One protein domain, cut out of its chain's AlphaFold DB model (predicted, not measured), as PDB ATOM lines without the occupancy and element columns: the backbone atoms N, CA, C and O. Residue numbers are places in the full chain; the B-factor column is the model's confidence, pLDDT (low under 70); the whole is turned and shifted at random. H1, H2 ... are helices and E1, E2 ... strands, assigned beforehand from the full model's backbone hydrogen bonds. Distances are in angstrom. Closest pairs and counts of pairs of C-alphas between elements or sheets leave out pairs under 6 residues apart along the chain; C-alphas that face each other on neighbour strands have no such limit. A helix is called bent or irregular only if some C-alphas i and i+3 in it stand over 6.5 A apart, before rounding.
ATOM      1  N   HIS A 495     159.337 285.499 334.169       65.00
ATOM      2  CA  HIS A 495     158.539 284.337 333.768       65.00
ATOM      3  C   HIS A 495     159.404 283.190 333.225       65.00
ATOM      4  O   HIS A 495     158.991 282.040 333.277       65.00
ATOM      5  N   SER A 496     160.631 283.469 332.774       64.19
ATOM      6  CA  SER A 496     161.499 282.449 332.191       64.19
ATOM      7  C   SER A 496     162.311 281.713 333.253       64.19
ATOM      8  O   SER A 496     162.947 282.321 334.119       64.19
ATOM      9  N   THR A 497     162.341 280.384 333.153       65.81
ATOM     10  CA  THR A 497     163.227 279.544 333.970       65.81
ATOM     11  C   THR A 497     164.418 279.087 333.141       65.81
ATOM     12  O   THR A 497     164.259 278.475 332.086       65.81
ATOM     13  N   TYR A 498     165.614 279.370 333.648       70.69
ATOM     14  CA  TYR A 498     166.884 278.918 333.099       70.69
ATOM     15  C   TYR A 498     167.382 277.711 333.872       70.69
ATOM     16  O   TYR A 498     167.546 277.785 335.090       70.69
ATOM     17  N   LEU A 499     167.691 276.636 333.155       69.75
ATOM     18  CA  LEU A 499     168.432 275.498 333.685       69.75
ATOM     19  C   LEU A 499     169.799 275.456 332.992       69.75
ATOM     20  O   LEU A 499     169.876 275.394 331.763       69.75
ATOM     21  N   ILE A 500     170.875 275.541 333.779       76.75
ATOM     22  CA  ILE A 500     172.235 275.771 333.273       76.75
ATOM     23  C   ILE A 500     173.166 274.672 333.779       76.75
ATOM     24  O   ILE A 500     173.427 274.570 334.980       76.75
ATOM     25  N   ASN A 501     173.704 273.874 332.857       78.88
ATOM     26  CA  ASN A 501     174.658 272.815 333.166       78.88
ATOM     27  C   ASN A 501     176.073 273.232 332.752       78.88
ATOM     28  O   ASN A 501     176.486 273.091 331.600       78.88
ATOM     29  N   PHE A 502     176.832 273.742 333.721       83.56
ATOM     30  CA  PHE A 502     178.187 274.234 333.486       83.56
ATOM     31  C   PHE A 502     179.185 273.156 333.051       83.56
ATOM     32  O   PHE A 502     180.139 273.492 332.353       83.56
ATOM     33  N   GLU A 503     178.986 271.890 333.433       83.31
ATOM     34  CA  GLU A 503     179.851 270.786 333.000       83.31
ATOM     35  C   GLU A 503     179.669 270.533 331.497       83.31
ATOM     36  O   GLU A 503     180.643 270.555 330.750       83.31
ATOM     37  N   MET A 504     178.420 270.422 331.028       81.31
ATOM     38  CA  MET A 504     178.119 270.267 329.598       81.31
ATOM     39  C   MET A 504     178.540 271.486 328.772       81.31
ATOM     40  O   MET A 504     179.097 271.320 327.689       81.31
ATOM     41  N   ILE A 505     178.333 272.706 329.284       86.88
ATOM     42  CA  ILE A 505     178.836 273.929 328.638       86.88
ATOM     43  C   ILE A 505     180.364 273.862 328.500       86.88
ATOM     44  O   ILE A 505     180.900 274.107 327.421       86.88
ATOM     45  N   TYR A 506     181.084 273.501 329.564       88.19
ATOM     46  CA  TYR A 506     182.541 273.384 329.533       88.19
ATOM     47  C   TYR A 506     183.026 272.319 328.533       88.19
ATOM     48  O   TYR A 506     183.954 272.578 327.758       88.19
ATOM     49  N   GLU A 507     182.386 271.148 328.511       86.56
ATOM     50  CA  GLU A 507     182.672 270.068 327.564       86.56
ATOM     51  C   GLU A 507     182.433 270.514 326.112       86.56
ATOM     52  O   GLU A 507     183.340 270.396 325.284       86.56
ATOM     53  N   GLU A 508     181.269 271.093 325.794       87.44
ATOM     54  CA  GLU A 508     180.939 271.563 324.443       87.44
ATOM     55  C   GLU A 508     181.853 272.703 323.971       87.44
ATOM     56  O   GLU A 508     182.357 272.660 322.845       87.44
ATOM     57  N   LEU A 509     182.120 273.706 324.816       88.31
ATOM     58  CA  LEU A 509     183.028 274.811 324.483       88.31
ATOM     59  C   LEU A 509     184.470 274.325 324.275       88.31
ATOM     60  O   LEU A 509     185.188 274.884 323.443       88.31
ATOM     61  N   THR A 510     184.891 273.275 324.985       88.25
ATOM     62  CA  THR A 510     186.202 272.637 324.794       88.25
ATOM     63  C   THR A 510     186.248 271.823 323.498       88.25
ATOM     64  O   THR A 510     187.200 271.954 322.728       88.25
ATOM     65  N   GLN A 511     185.212 271.029 323.200       86.69
ATOM     66  CA  GLN A 511     185.091 270.283 321.938       86.69
ATOM     67  C   GLN A 511     185.090 271.223 320.723       86.69
ATOM     68  O   GLN A 511     185.767 270.964 319.727       86.69
ATOM     69  N   LYS A 512     184.394 272.360 320.827       86.62
ATOM     70  CA  LYS A 512     184.329 273.409 319.796       86.62
ATOM     71  C   LYS A 512     185.558 274.327 319.780       86.62
ATOM     72  O   LYS A 512     185.610 275.253 318.977       86.62
ATOM     73  N   SER A 513     186.563 274.054 320.621       85.75
ATOM     74  CA  SER A 513     187.828 274.800 320.727       85.75
ATOM     75  C   SER A 513     187.675 276.295 321.057       85.75
ATOM     76  O   SER A 513     188.586 277.079 320.800       85.75
ATOM     77  N   ILE A 514     186.546 276.686 321.662       87.12
ATOM     78  CA  ILE A 514     186.299 278.034 322.201       87.12
ATOM     79  C   ILE A 514     187.039 278.200 323.537       87.12
ATOM     80  O   ILE A 514     187.659 279.233 323.790       87.12
ATOM     81  N   ILE A 515     187.026 277.149 324.364       88.38
ATOM     82  CA  ILE A 515     188.000 276.953 325.441       88.38
ATOM     83  C   ILE A 515     189.138 276.119 324.856       88.38
ATOM     84  O   ILE A 515     188.926 275.006 324.375       88.38
ATOM     85  N   HIS A 516     190.362 276.642 324.886       88.00
ATOM     86  CA  HIS A 516     191.495 275.965 324.268       88.00
ATOM     87  C   HIS A 516     191.837 274.666 325.036       88.00
ATOM     88  O   HIS A 516     192.266 274.733 326.192       88.00
ATOM     89  N   PRO A 517     191.788 273.470 324.412       83.38
ATOM     90  CA  PRO A 517     191.750 272.193 325.136       83.38
ATOM     91  C   PRO A 517     192.985 271.883 325.998       83.38
ATOM     92  O   PRO A 517     192.859 271.186 327.002       83.38
ATOM     93  N   LYS A 518     194.170 272.412 325.643       82.25
ATOM     94  CA  LYS A 518     195.407 272.264 326.445       82.25
ATOM     95  C   LYS A 518     195.634 273.363 327.491       82.25
ATOM     96  O   LYS A 518     195.925 273.042 328.634       82.25
ATOM     97  N   THR A 519     195.559 274.641 327.110       85.50
ATOM     98  CA  THR A 519     195.840 275.781 328.007       85.50
ATOM     99  C   THR A 519     194.661 276.172 328.895       85.50
ATOM    100  O   THR A 519     194.862 276.926 329.839       85.50
ATOM    101  N   LYS A 520     193.448 275.689 328.587       87.75
ATOM    102  CA  LYS A 520     192.184 275.999 329.277       87.75
ATOM    103  C   LYS A 520     191.801 277.486 329.271       87.75
ATOM    104  O   LYS A 520     190.920 277.900 330.014       87.75
ATOM    105  N   LEU A 521     192.429 278.277 328.400       87.81
ATOM    106  CA  LEU A 521     192.132 279.694 328.210       87.81
ATOM    107  C   LEU A 521     190.961 279.891 327.237       87.81
ATOM    108  O   LEU A 521     190.823 279.147 326.265       87.81
ATOM    109  N   ILE A 522     190.165 280.926 327.495       87.31
ATOM    110  CA  ILE A 522     189.137 281.463 326.594       87.31
ATOM    111  C   ILE A 522     189.786 282.520 325.687       87.31
ATOM    112  O   ILE A 522     190.629 283.294 326.148       87.31
ATOM    113  N   ASP A 523     189.391 282.594 324.413       83.62
ATOM    114  CA  ASP A 523     189.735 283.746 323.569       83.62
ATOM    115  C   ASP A 523     188.884 284.964 323.968       83.62
ATOM    116  O   ASP A 523     187.669 285.008 323.754       83.62
ATOM    117  N   ASN A 524     189.547 285.978 324.528       85.75
ATOM    118  CA  ASN A 524     188.923 287.228 324.956       85.75
ATOM    119  C   ASN A 524     188.155 287.943 323.829       85.75
ATOM    120  O   ASN A 524     187.191 288.648 324.117       85.75
ATOM    121  N   ASN A 525     188.544 287.777 322.559       86.44
ATOM    122  CA  ASN A 525     187.834 288.400 321.438       86.44
ATOM    123  C   ASN A 525     186.448 287.771 321.244       86.44
ATOM    124  O   ASN A 525     185.463 288.500 321.123       86.44
ATOM    125  N   ILE A 526     186.369 286.435 321.297       86.12
ATOM    126  CA  ILE A 526     185.106 285.685 321.214       86.12
ATOM    127  C   ILE A 526     184.209 286.059 322.399       86.12
ATOM    128  O   ILE A 526     183.031 286.366 322.218       86.12
ATOM    129  N   LEU A 527     184.774 286.100 323.610       88.06
ATOM    130  CA  LEU A 527     184.039 286.454 324.824       88.06
ATOM    131  C   LEU A 527     183.436 287.870 324.745       88.06
ATOM    132  O   LEU A 527     182.250 288.060 325.016       88.06
ATOM    133  N   VAL A 528     184.221 288.861 324.306       88.06
ATOM    134  CA  VAL A 528     183.757 290.248 324.116       88.06
ATOM    135  C   VAL A 528     182.669 290.350 323.041       88.06
ATOM    136  O   VAL A 528     181.744 291.150 323.189       88.06
ATOM    137  N   GLU A 529     182.749 289.563 321.966       86.69
ATOM    138  CA  GLU A 529     181.702 289.509 320.941       86.69
ATOM    139  C   GLU A 529     180.386 288.947 321.505       86.69
ATOM    140  O   GLU A 529     179.323 289.539 321.299       86.69
ATOM    141  N   LYS A 530     180.452 287.864 322.289       86.44
ATOM    142  CA  LYS A 530     179.274 287.257 322.923       86.44
ATOM    143  C   LYS A 530     178.588 288.173 323.929       86.44
ATOM    144  O   LYS A 530     177.373 288.348 323.844       86.44
ATOM    145  N   TYR A 531     179.344 288.835 324.807       86.00
ATOM    146  CA  TYR A 531     178.773 289.822 325.731       86.00
ATOM    147  C   TYR A 531     178.074 290.973 324.996       86.00
ATOM    148  O   TYR A 531     176.967 291.356 325.375       86.00
ATOM    149  N   LYS A 532     178.663 291.491 323.906       84.19
ATOM    150  CA  LYS A 532     178.005 292.503 323.058       84.19
ATOM    151  C   LYS A 532     176.703 291.978 322.457       84.19
ATOM    152  O   LYS A 532     175.715 292.706 322.440       84.19
ATOM    153  N   LYS A 533     176.681 290.724 321.992       79.75
ATOM    154  CA  LYS A 533     175.474 290.115 321.424       79.75
ATOM    155  C   LYS A 533     174.357 289.969 322.463       79.75
ATOM    156  O   LYS A 533     173.234 290.357 322.164       79.75
ATOM    157  N   MET A 534     174.656 289.492 323.677       76.44
ATOM    158  CA  MET A 534     173.662 289.420 324.762       76.44
ATOM    159  C   MET A 534     173.138 290.811 325.153       76.44
ATOM    160  O   MET A 534     171.933 291.004 325.276       76.44
ATOM    161  N   MET A 535     174.027 291.801 325.314       76.44
ATOM    162  CA  MET A 535     173.640 293.161 325.719       76.44
ATOM    163  C   MET A 535     172.808 293.917 324.672       76.44
ATOM    164  O   MET A 535     172.126 294.874 325.036       76.44
ATOM    165  N   CYS A 536     172.888 293.535 323.396       72.56
ATOM    166  CA  CYS A 536     172.181 294.181 322.285       72.56
ATOM    167  C   CYS A 536     171.085 293.297 321.654       72.56
ATOM    168  O   CYS A 536     170.571 293.644 320.589       72.56
ATOM    169  N   GLY A 537     170.766 292.154 322.267       67.12
ATOM    170  CA  GLY A 537     169.766 291.196 321.792       67.12
ATOM    171  C   GLY A 537     168.341 291.490 322.271       67.12
ATOM    172  O   GLY A 537     168.095 292.448 323.000       67.12
ATOM    173  N   VAL A 538     167.399 290.631 321.866       56.06
ATOM    174  CA  VAL A 538     165.985 290.704 322.285       56.06
ATOM    175  C   VAL A 538     165.835 290.353 323.776       56.06
ATOM    176  O   VAL A 538     165.065 290.994 324.482       56.06
ATOM    177  N   ASP A 539     166.651 289.425 324.283       64.38
ATOM    178  CA  ASP A 539     166.665 288.940 325.674       64.38
ATOM    179  C   ASP A 539     167.507 289.814 326.640       64.38
ATOM    180  O   ASP A 539     168.151 289.317 327.569       64.38
ATOM    181  N   GLN A 540     167.557 291.137 326.427       72.38
ATOM    182  CA  GLN A 540     168.428 292.039 327.199       72.38
ATOM    183  C   GLN A 540     168.122 292.029 328.713       72.38
ATOM    184  O   GLN A 540     169.024 292.183 329.539       72.38
ATOM    185  N   GLU A 541     166.861 291.843 329.105       73.88
ATOM    186  CA  GLU A 541     166.479 291.768 330.521       73.88
ATOM    187  C   GLU A 541     166.952 290.468 331.187       73.88
ATOM    188  O   GLU A 541     167.413 290.500 332.333       73.88
ATOM    189  N   ASP A 542     166.927 289.357 330.451       73.19
ATOM    190  CA  ASP A 542     167.394 288.054 330.925       73.19
ATOM    191  C   ASP A 542     168.914 288.056 331.122       73.19
ATOM    192  O   ASP A 542     169.411 287.561 332.137       73.19
ATOM    193  N   TYR A 543     169.654 288.728 330.227       79.38
ATOM    194  CA  TYR A 543     171.076 289.026 330.429       79.38
ATOM    195  C   TYR A 543     171.328 289.696 331.789       79.38
ATOM    196  O   TYR A 543     172.188 289.249 332.551       79.38
ATOM    197  N   PHE A 544     170.575 290.751 332.125       80.69
ATOM    198  CA  PHE A 544     170.755 291.459 333.395       80.69
ATOM    199  C   PHE A 544     170.334 290.620 334.611       80.69
ATOM    200  O   PHE A 544     170.953 290.749 335.671       80.69
ATOM    201  N   GLY A 545     169.328 289.751 334.479       81.31
ATOM    202  CA  GLY A 545     168.947 288.799 335.524       81.31
ATOM    203  C   GLY A 545     170.050 287.772 335.809       81.31
ATOM    204  O   GLY A 545     170.474 287.631 336.960       81.31
ATOM    205  N   LEU A 546     170.589 287.133 334.763       81.56
ATOM    206  CA  LEU A 546     171.707 286.186 334.863       81.56
ATOM    207  C   LEU A 546     172.959 286.869 335.433       81.56
ATOM    208  O   LEU A 546     173.552 286.371 336.391       81.56
ATOM    209  N   ALA A 547     173.308 288.058 334.926       82.31
ATOM    210  CA  ALA A 547     174.457 288.838 335.387       82.31
ATOM    211  C   ALA A 547     174.359 289.232 336.870       82.31
ATOM    212  O   ALA A 547     175.367 289.211 337.575       82.31
ATOM    213  N   ARG A 548     173.157 289.552 337.373       83.19
ATOM    214  CA  ARG A 548     172.929 289.788 338.810       83.19
ATOM    215  C   ARG A 548     173.114 288.514 339.632       83.19
ATOM    216  O   ARG A 548     173.753 288.572 340.679       83.19
ATOM    217  N   LYS A 549     172.576 287.378 339.173       82.44
ATOM    218  CA  LYS A 549     172.617 286.103 339.910       82.44
ATOM    219  C   LYS A 549     174.025 285.503 339.981       82.44
ATOM    220  O   LYS A 549     174.405 284.977 341.023       82.44
ATOM    221  N   PHE A 550     174.802 285.610 338.905       84.56
ATOM    222  CA  PHE A 550     176.159 285.066 338.795       84.56
ATOM    223  C   PHE A 550     177.274 286.109 338.980       84.56
ATOM    224  O   PHE A 550     178.422 285.840 338.624       84.56
ATOM    225  N   ASN A 551     176.976 287.288 339.533       79.56
ATOM    226  CA  ASN A 551     177.958 288.359 339.717       79.56
ATOM    227  C   ASN A 551     179.195 287.867 340.500       79.56
ATOM    228  O   ASN A 551     179.081 287.471 341.659       79.56
ATOM    229  N   ASN A 552     180.369 287.872 339.857       80.81
ATOM    230  CA  ASN A 552     181.634 287.308 340.361       80.81
ATOM    231  C   ASN A 552     181.582 285.823 340.793       80.81
ATOM    232  O   ASN A 552     182.507 285.333 341.443       80.81
ATOM    233  N   SER A 553     180.532 285.083 340.428       87.19
ATOM    234  CA  SER A 553     180.415 283.657 340.729       87.19
ATOM    235  C   SER A 553     181.356 282.857 339.830       87.19
ATOM    236  O   SER A 553     181.373 283.041 338.610       87.19
ATOM    237  N   THR A 554     182.137 281.961 340.429       88.75
ATOM    238  CA  THR A 554     183.107 281.122 339.718       88.75
ATOM    239  C   THR A 554     182.772 279.641 339.837       88.75
ATOM    240  O   THR A 554     182.057 279.210 340.743       88.75
ATOM    241  N   ILE A 555     183.294 278.858 338.899       86.06
ATOM    242  CA  ILE A 555     183.286 277.398 338.914       86.06
ATOM    243  C   ILE A 555     184.663 276.881 338.483       86.06
ATOM    244  O   ILE A 555     185.391 277.561 337.756       86.06
ATOM    245  N   LYS A 556     185.058 275.704 338.976       86.06
ATOM    246  CA  LYS A 556     186.397 275.142 338.780       86.06
ATOM    247  C   LYS A 556     186.336 273.886 337.907       86.06
ATOM    248  O   LYS A 556     185.761 272.891 338.330       86.06
ATOM    249  N   PHE A 557     187.004 273.911 336.754       85.62
ATOM    250  CA  PHE A 557     187.178 272.758 335.858       85.62
ATOM    251  C   PHE A 557     188.663 272.575 335.533       85.62
ATOM    252  O   PHE A 557     189.362 273.559 335.299       85.62
ATOM    253  N   ASP A 558     189.174 271.341 335.545       82.06
ATOM    254  CA  ASP A 558     190.585 271.014 335.254       82.06
ATOM    255  C   ASP A 558     191.603 271.920 335.979       82.06
ATOM    256  O   ASP A 558     192.561 272.436 335.406       82.06
ATOM    257  N   ASN A 559     191.356 272.156 337.271       77.88
ATOM    258  CA  ASN A 559     192.090 273.089 338.136       77.88
ATOM    259  C   ASN A 559     192.098 274.578 337.735       77.88
ATOM    260  O   ASN A 559     192.689 275.384 338.451       77.88
ATOM    261  N   THR A 560     191.369 274.964 336.690       86.81
ATOM    262  CA  THR A 560     191.190 276.350 336.239       86.81
ATOM    263  C   THR A 560     189.869 276.914 336.774       86.81
ATOM    264  O   THR A 560     188.865 276.206 336.819       86.81
ATOM    265  N   LEU A 561     189.866 278.179 337.208       90.44
ATOM    266  CA  LEU A 561     188.652 278.901 337.606       90.44
ATOM    267  C   LEU A 561     188.078 279.666 336.410       90.44
ATOM    268  O   LEU A 561     188.795 280.421 335.757       90.44
ATOM    269  N   PHE A 562     186.781 279.503 336.180       91.31
ATOM    270  CA  PHE A 562     186.001 280.206 335.167       91.31
ATOM    271  C   PHE A 562     184.911 281.032 335.846       91.31
ATOM    272  O   PHE A 562     184.309 280.573 336.819       91.31
ATOM    273  N   LEU A 563     184.619 282.230 335.337       91.62
ATOM    274  CA  LEU A 563     183.412 282.954 335.729       91.62
ATOM    275  C   LEU A 563     182.196 282.258 335.112       91.62
ATOM    276  O   LEU A 563     182.182 281.950 333.920       91.62
ATOM    277  N   LYS A 564     181.147 282.046 335.910       90.50
ATOM    278  CA  LYS A 564     179.902 281.429 335.431       90.50
ATOM    279  C   LYS A 564     179.256 282.253 334.314       90.50
ATOM    280  O   LYS A 564     178.798 281.683 333.329       90.50
ATOM    281  N   MET A 565     179.302 283.586 334.410       89.44
ATOM    282  CA  MET A 565     178.815 284.464 333.339       89.44
ATOM    283  C   MET A 565     179.579 284.315 332.024       89.44
ATOM    284  O   MET A 565     178.946 284.380 330.975       89.44
ATOM    285  N   ASP A 566     180.890 284.052 332.051       90.44
ATOM    286  CA  ASP A 566     181.661 283.857 330.817       90.44
ATOM    287  C   ASP A 566     181.232 282.567 330.113       90.44
ATOM    288  O   ASP A 566     181.013 282.559 328.903       90.44
ATOM    289  N   LEU A 567     181.041 281.486 330.877       89.81
ATOM    290  CA  LEU A 567     180.541 280.216 330.349       89.81
ATOM    291  C   LEU A 567     179.121 280.365 329.775       89.81
ATOM    292  O   LEU A 567     178.872 279.905 328.664       89.81
ATOM    293  N   VAL A 568     178.219 281.061 330.477       87.75
ATOM    294  CA  VAL A 568     176.860 281.368 329.989       87.75
ATOM    295  C   VAL A 568     176.894 282.203 328.705       87.75
ATOM    296  O   VAL A 568     176.217 281.863 327.737       87.75
ATOM    297  N   ALA A 569     177.705 283.264 328.661       86.56
ATOM    298  CA  ALA A 569     177.804 284.139 327.496       86.56
ATOM    299  C   ALA A 569     178.324 283.398 326.257       86.56
ATOM    300  O   ALA A 569     177.813 283.586 325.152       86.56
ATOM    301  N   LEU A 570     179.309 282.516 326.440       87.12
ATOM    302  CA  LEU A 570     179.811 281.659 325.372       87.12
ATOM    303  C   LEU A 570     178.782 280.599 324.942       87.12
ATOM    304  O   LEU A 570     178.697 280.304 323.751       87.12
ATOM    305  N   ALA A 571     177.988 280.053 325.868       84.38
ATOM    306  CA  ALA A 571     177.052 278.962 325.595       84.38
ATOM    307  C   ALA A 571     175.880 279.338 324.676       84.38
ATOM    308  O   ALA A 571     175.529 278.539 323.812       84.38
ATOM    309  N   ILE A 572     175.317 280.544 324.817       75.69
ATOM    310  CA  ILE A 572     174.000 280.938 324.265       75.69
ATOM    311  C   ILE A 572     173.796 280.691 322.760       75.69
ATOM    312  O   ILE A 572     172.682 280.387 322.349       75.69
ATOM    313  N   ASP A 573     174.847 280.776 321.938       71.12
ATOM    314  CA  ASP A 573     174.770 280.408 320.510       71.12
ATOM    315  C   ASP A 573     175.583 279.158 320.146       71.12
ATOM    316  O   ASP A 573     175.533 278.687 319.009       71.12
ATOM    317  N   CYS A 574     176.474 278.728 321.039       69.50
ATOM    318  CA  CYS A 574     177.567 277.822 320.696       69.50
ATOM    319  C   CYS A 574     177.465 276.467 321.378       69.50
ATOM    320  O   CYS A 574     178.182 275.564 320.958       69.50
ATOM    321  N   CYS A 575     176.591 276.292 322.362       67.62
ATOM    322  CA  CYS A 575     176.287 274.993 322.953       67.62
ATOM    323  C   CYS A 575     174.872 274.549 322.553       67.62
ATOM    324  O   CYS A 575     174.064 275.353 322.089       67.62
ATOM    325  N   SER A 576     174.583 273.253 322.646       60.84
ATOM    326  CA  SER A 576     173.247 272.737 322.353       60.84
ATOM    327  C   SER A 576     172.214 273.323 323.323       60.84
ATOM    328  O   SER A 576     172.543 273.621 324.472       60.84
ATOM    329  N   ALA A 577     170.947 273.423 322.902       56.03
ATOM    330  CA  ALA A 577     169.849 273.798 323.803       56.03
ATOM    331  C   ALA A 577     169.787 272.882 325.041       56.03
ATOM    332  O   ALA A 577     169.412 273.328 326.117       56.03
ATOM    333  N   ILE A 578     170.255 271.633 324.906       49.34
ATOM    334  CA  ILE A 578     170.407 270.680 326.007       49.34
ATOM    335  C   ILE A 578     171.275 271.261 327.128       49.34
ATOM    336  O   ILE A 578     170.962 271.030 328.278       49.34
ATOM    337  N   SER A 579     172.326 272.033 326.837       54.72
ATOM    338  CA  SER A 579     173.226 272.621 327.849       54.72
ATOM    339  C   SER A 579     172.699 273.899 328.532       54.72
ATOM    340  O   SER A 579     173.179 274.266 329.611       54.72
ATOM    341  N   PHE A 580     171.732 274.577 327.905       56.41
ATOM    342  CA  PHE A 580     171.190 275.873 328.317       56.41
ATOM    343  C   PHE A 580     169.727 275.975 327.860       56.41
ATOM    344  O   PHE A 580     169.442 276.368 326.727       56.41
ATOM    345  N   VAL A 581     168.797 275.602 328.742       58.94
ATOM    346  CA  VAL A 581     167.355 275.604 328.444       58.94
ATOM    347  C   VAL A 581     166.714 276.862 329.029       58.94
ATOM    348  O   VAL A 581     166.744 277.054 330.245       58.94
ATOM    349  N   LYS A 582     166.098 277.685 328.169       58.25
ATOM    350  CA  LYS A 582     165.077 278.678 328.543       58.25
ATOM    351  C   LYS A 582     163.716 277.991 328.406       58.25
ATOM    352  O   LYS A 582     163.373 277.575 327.303       58.25
ATOM    353  N   THR A 583     162.965 277.846 329.495       52.78
ATOM    354  CA  THR A 583     161.524 277.558 329.404       52.78
ATOM    355  C   THR A 583     160.786 278.882 329.520       52.78
ATOM    356  O   THR A 583     160.976 279.575 330.528       52.78
ATOM    357  N   GLU A 584     160.033 279.237 328.479       43.53
ATOM    358  CA  GLU A 584     159.121 280.390 328.468       43.53
ATOM    359  C   GLU A 584     157.894 280.155 329.358       43.53
ATOM    360  O   GLU A 584     157.582 278.964 329.595       43.53
TER     361      GLU A 584
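AT A GLANCE: This is residues 495 to 584 of the 584 residues of the protein "Predicted protein" of Naegleria gruberi (UniProt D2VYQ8). One helix, H4, is the core, sandwiched between H1 on one side and H2 crossing it on the other, with H3 turning off the end of H2. Two small ribbons of two strands complete it: the hairpin E2 and E3, which leads straight into the first residue of H4, and E1 with E4, which brings the two ends of the printed part side by side at one end of the long axis. The printed part has 90 residues, with four named helices and four named strands in the order E1 H1 H2 H3 E2 E3 H4 E4; both sheets are antiparallel, and the class is mixed, helices and strands. The whole is compact, with a radius of gyration of the C-alphas of 12.5 A, yet elongated in outline, spanning 39 by 23 by 23 A.

IN THESE COORDINATES: E1, residues 496 to 500, begins at C-alpha 496 (161.499, 282.449, 332.191) and is 12.7 A long. H1, residues 502 to 511, is 14.0 A long, H2, residues 524 to 535, is 16.4 A, and H3, residues 540 to 549, is 14.6 A. E2 is residues 554 to 557 and E3 residues 560 to 563. H4, residues 564 to 574, begins at C-alpha 564 (179.902, 281.429, 335.431) and is 15.3 A long; it is irregular, with C-alphas 570 and 573 7.1 A apart. E4, residues 580 to 583, ends at C-alpha 583 (161.524, 277.558, 329.404).

HOW THE PARTS SIT: H4 touches H1, closest at the C-alphas of Ile 505 and Ala 571, 6.1 A, the same way at a steep tilt of 53 degrees. H4 touches H2, closest at the C-alphas of Lys 530 and Ala 569, 5.7 A, about perpendicular at 82 degrees. H1 and H2 are apart. H2, with residues 534 to 535 alone, only just touches H3, with 3 pairs of C-alphas within 8 A, and only at the corner; the closest C-alphas are those of Met 534 and Tyr 543, 6.2 A. H3 and H4 are close but not clearly touching, the C-alphas of Ala 547 and Met 565 being closest at 6.5 A. E1 and E4 are antiparallel at 159 degrees, with N 499 and O 581 within hydrogen-bond range at 3.1 A. The hairpin E2 and E3 is antiparallel at 146 degrees, with N 560 and O 557 at 2.8 A. Every O i to N i+4 pair is within hydrogen-bond range in H1, H2 and H3; in H4 5 of 7 are.

THE WHOLE: The C-alphas of His 495 and Lys 518 are the two farthest apart, 39.5 A. The printed part has no cut, and Glu 584 is the chain's last residue. The link from H1 to H2 is long, 12 residues. Residues 536 to 541 stand free. Mean pLDDT of the printed part is 79.2; it is under 70 at residues 495 to 497, 499, 537 to 539 and 574 to 584.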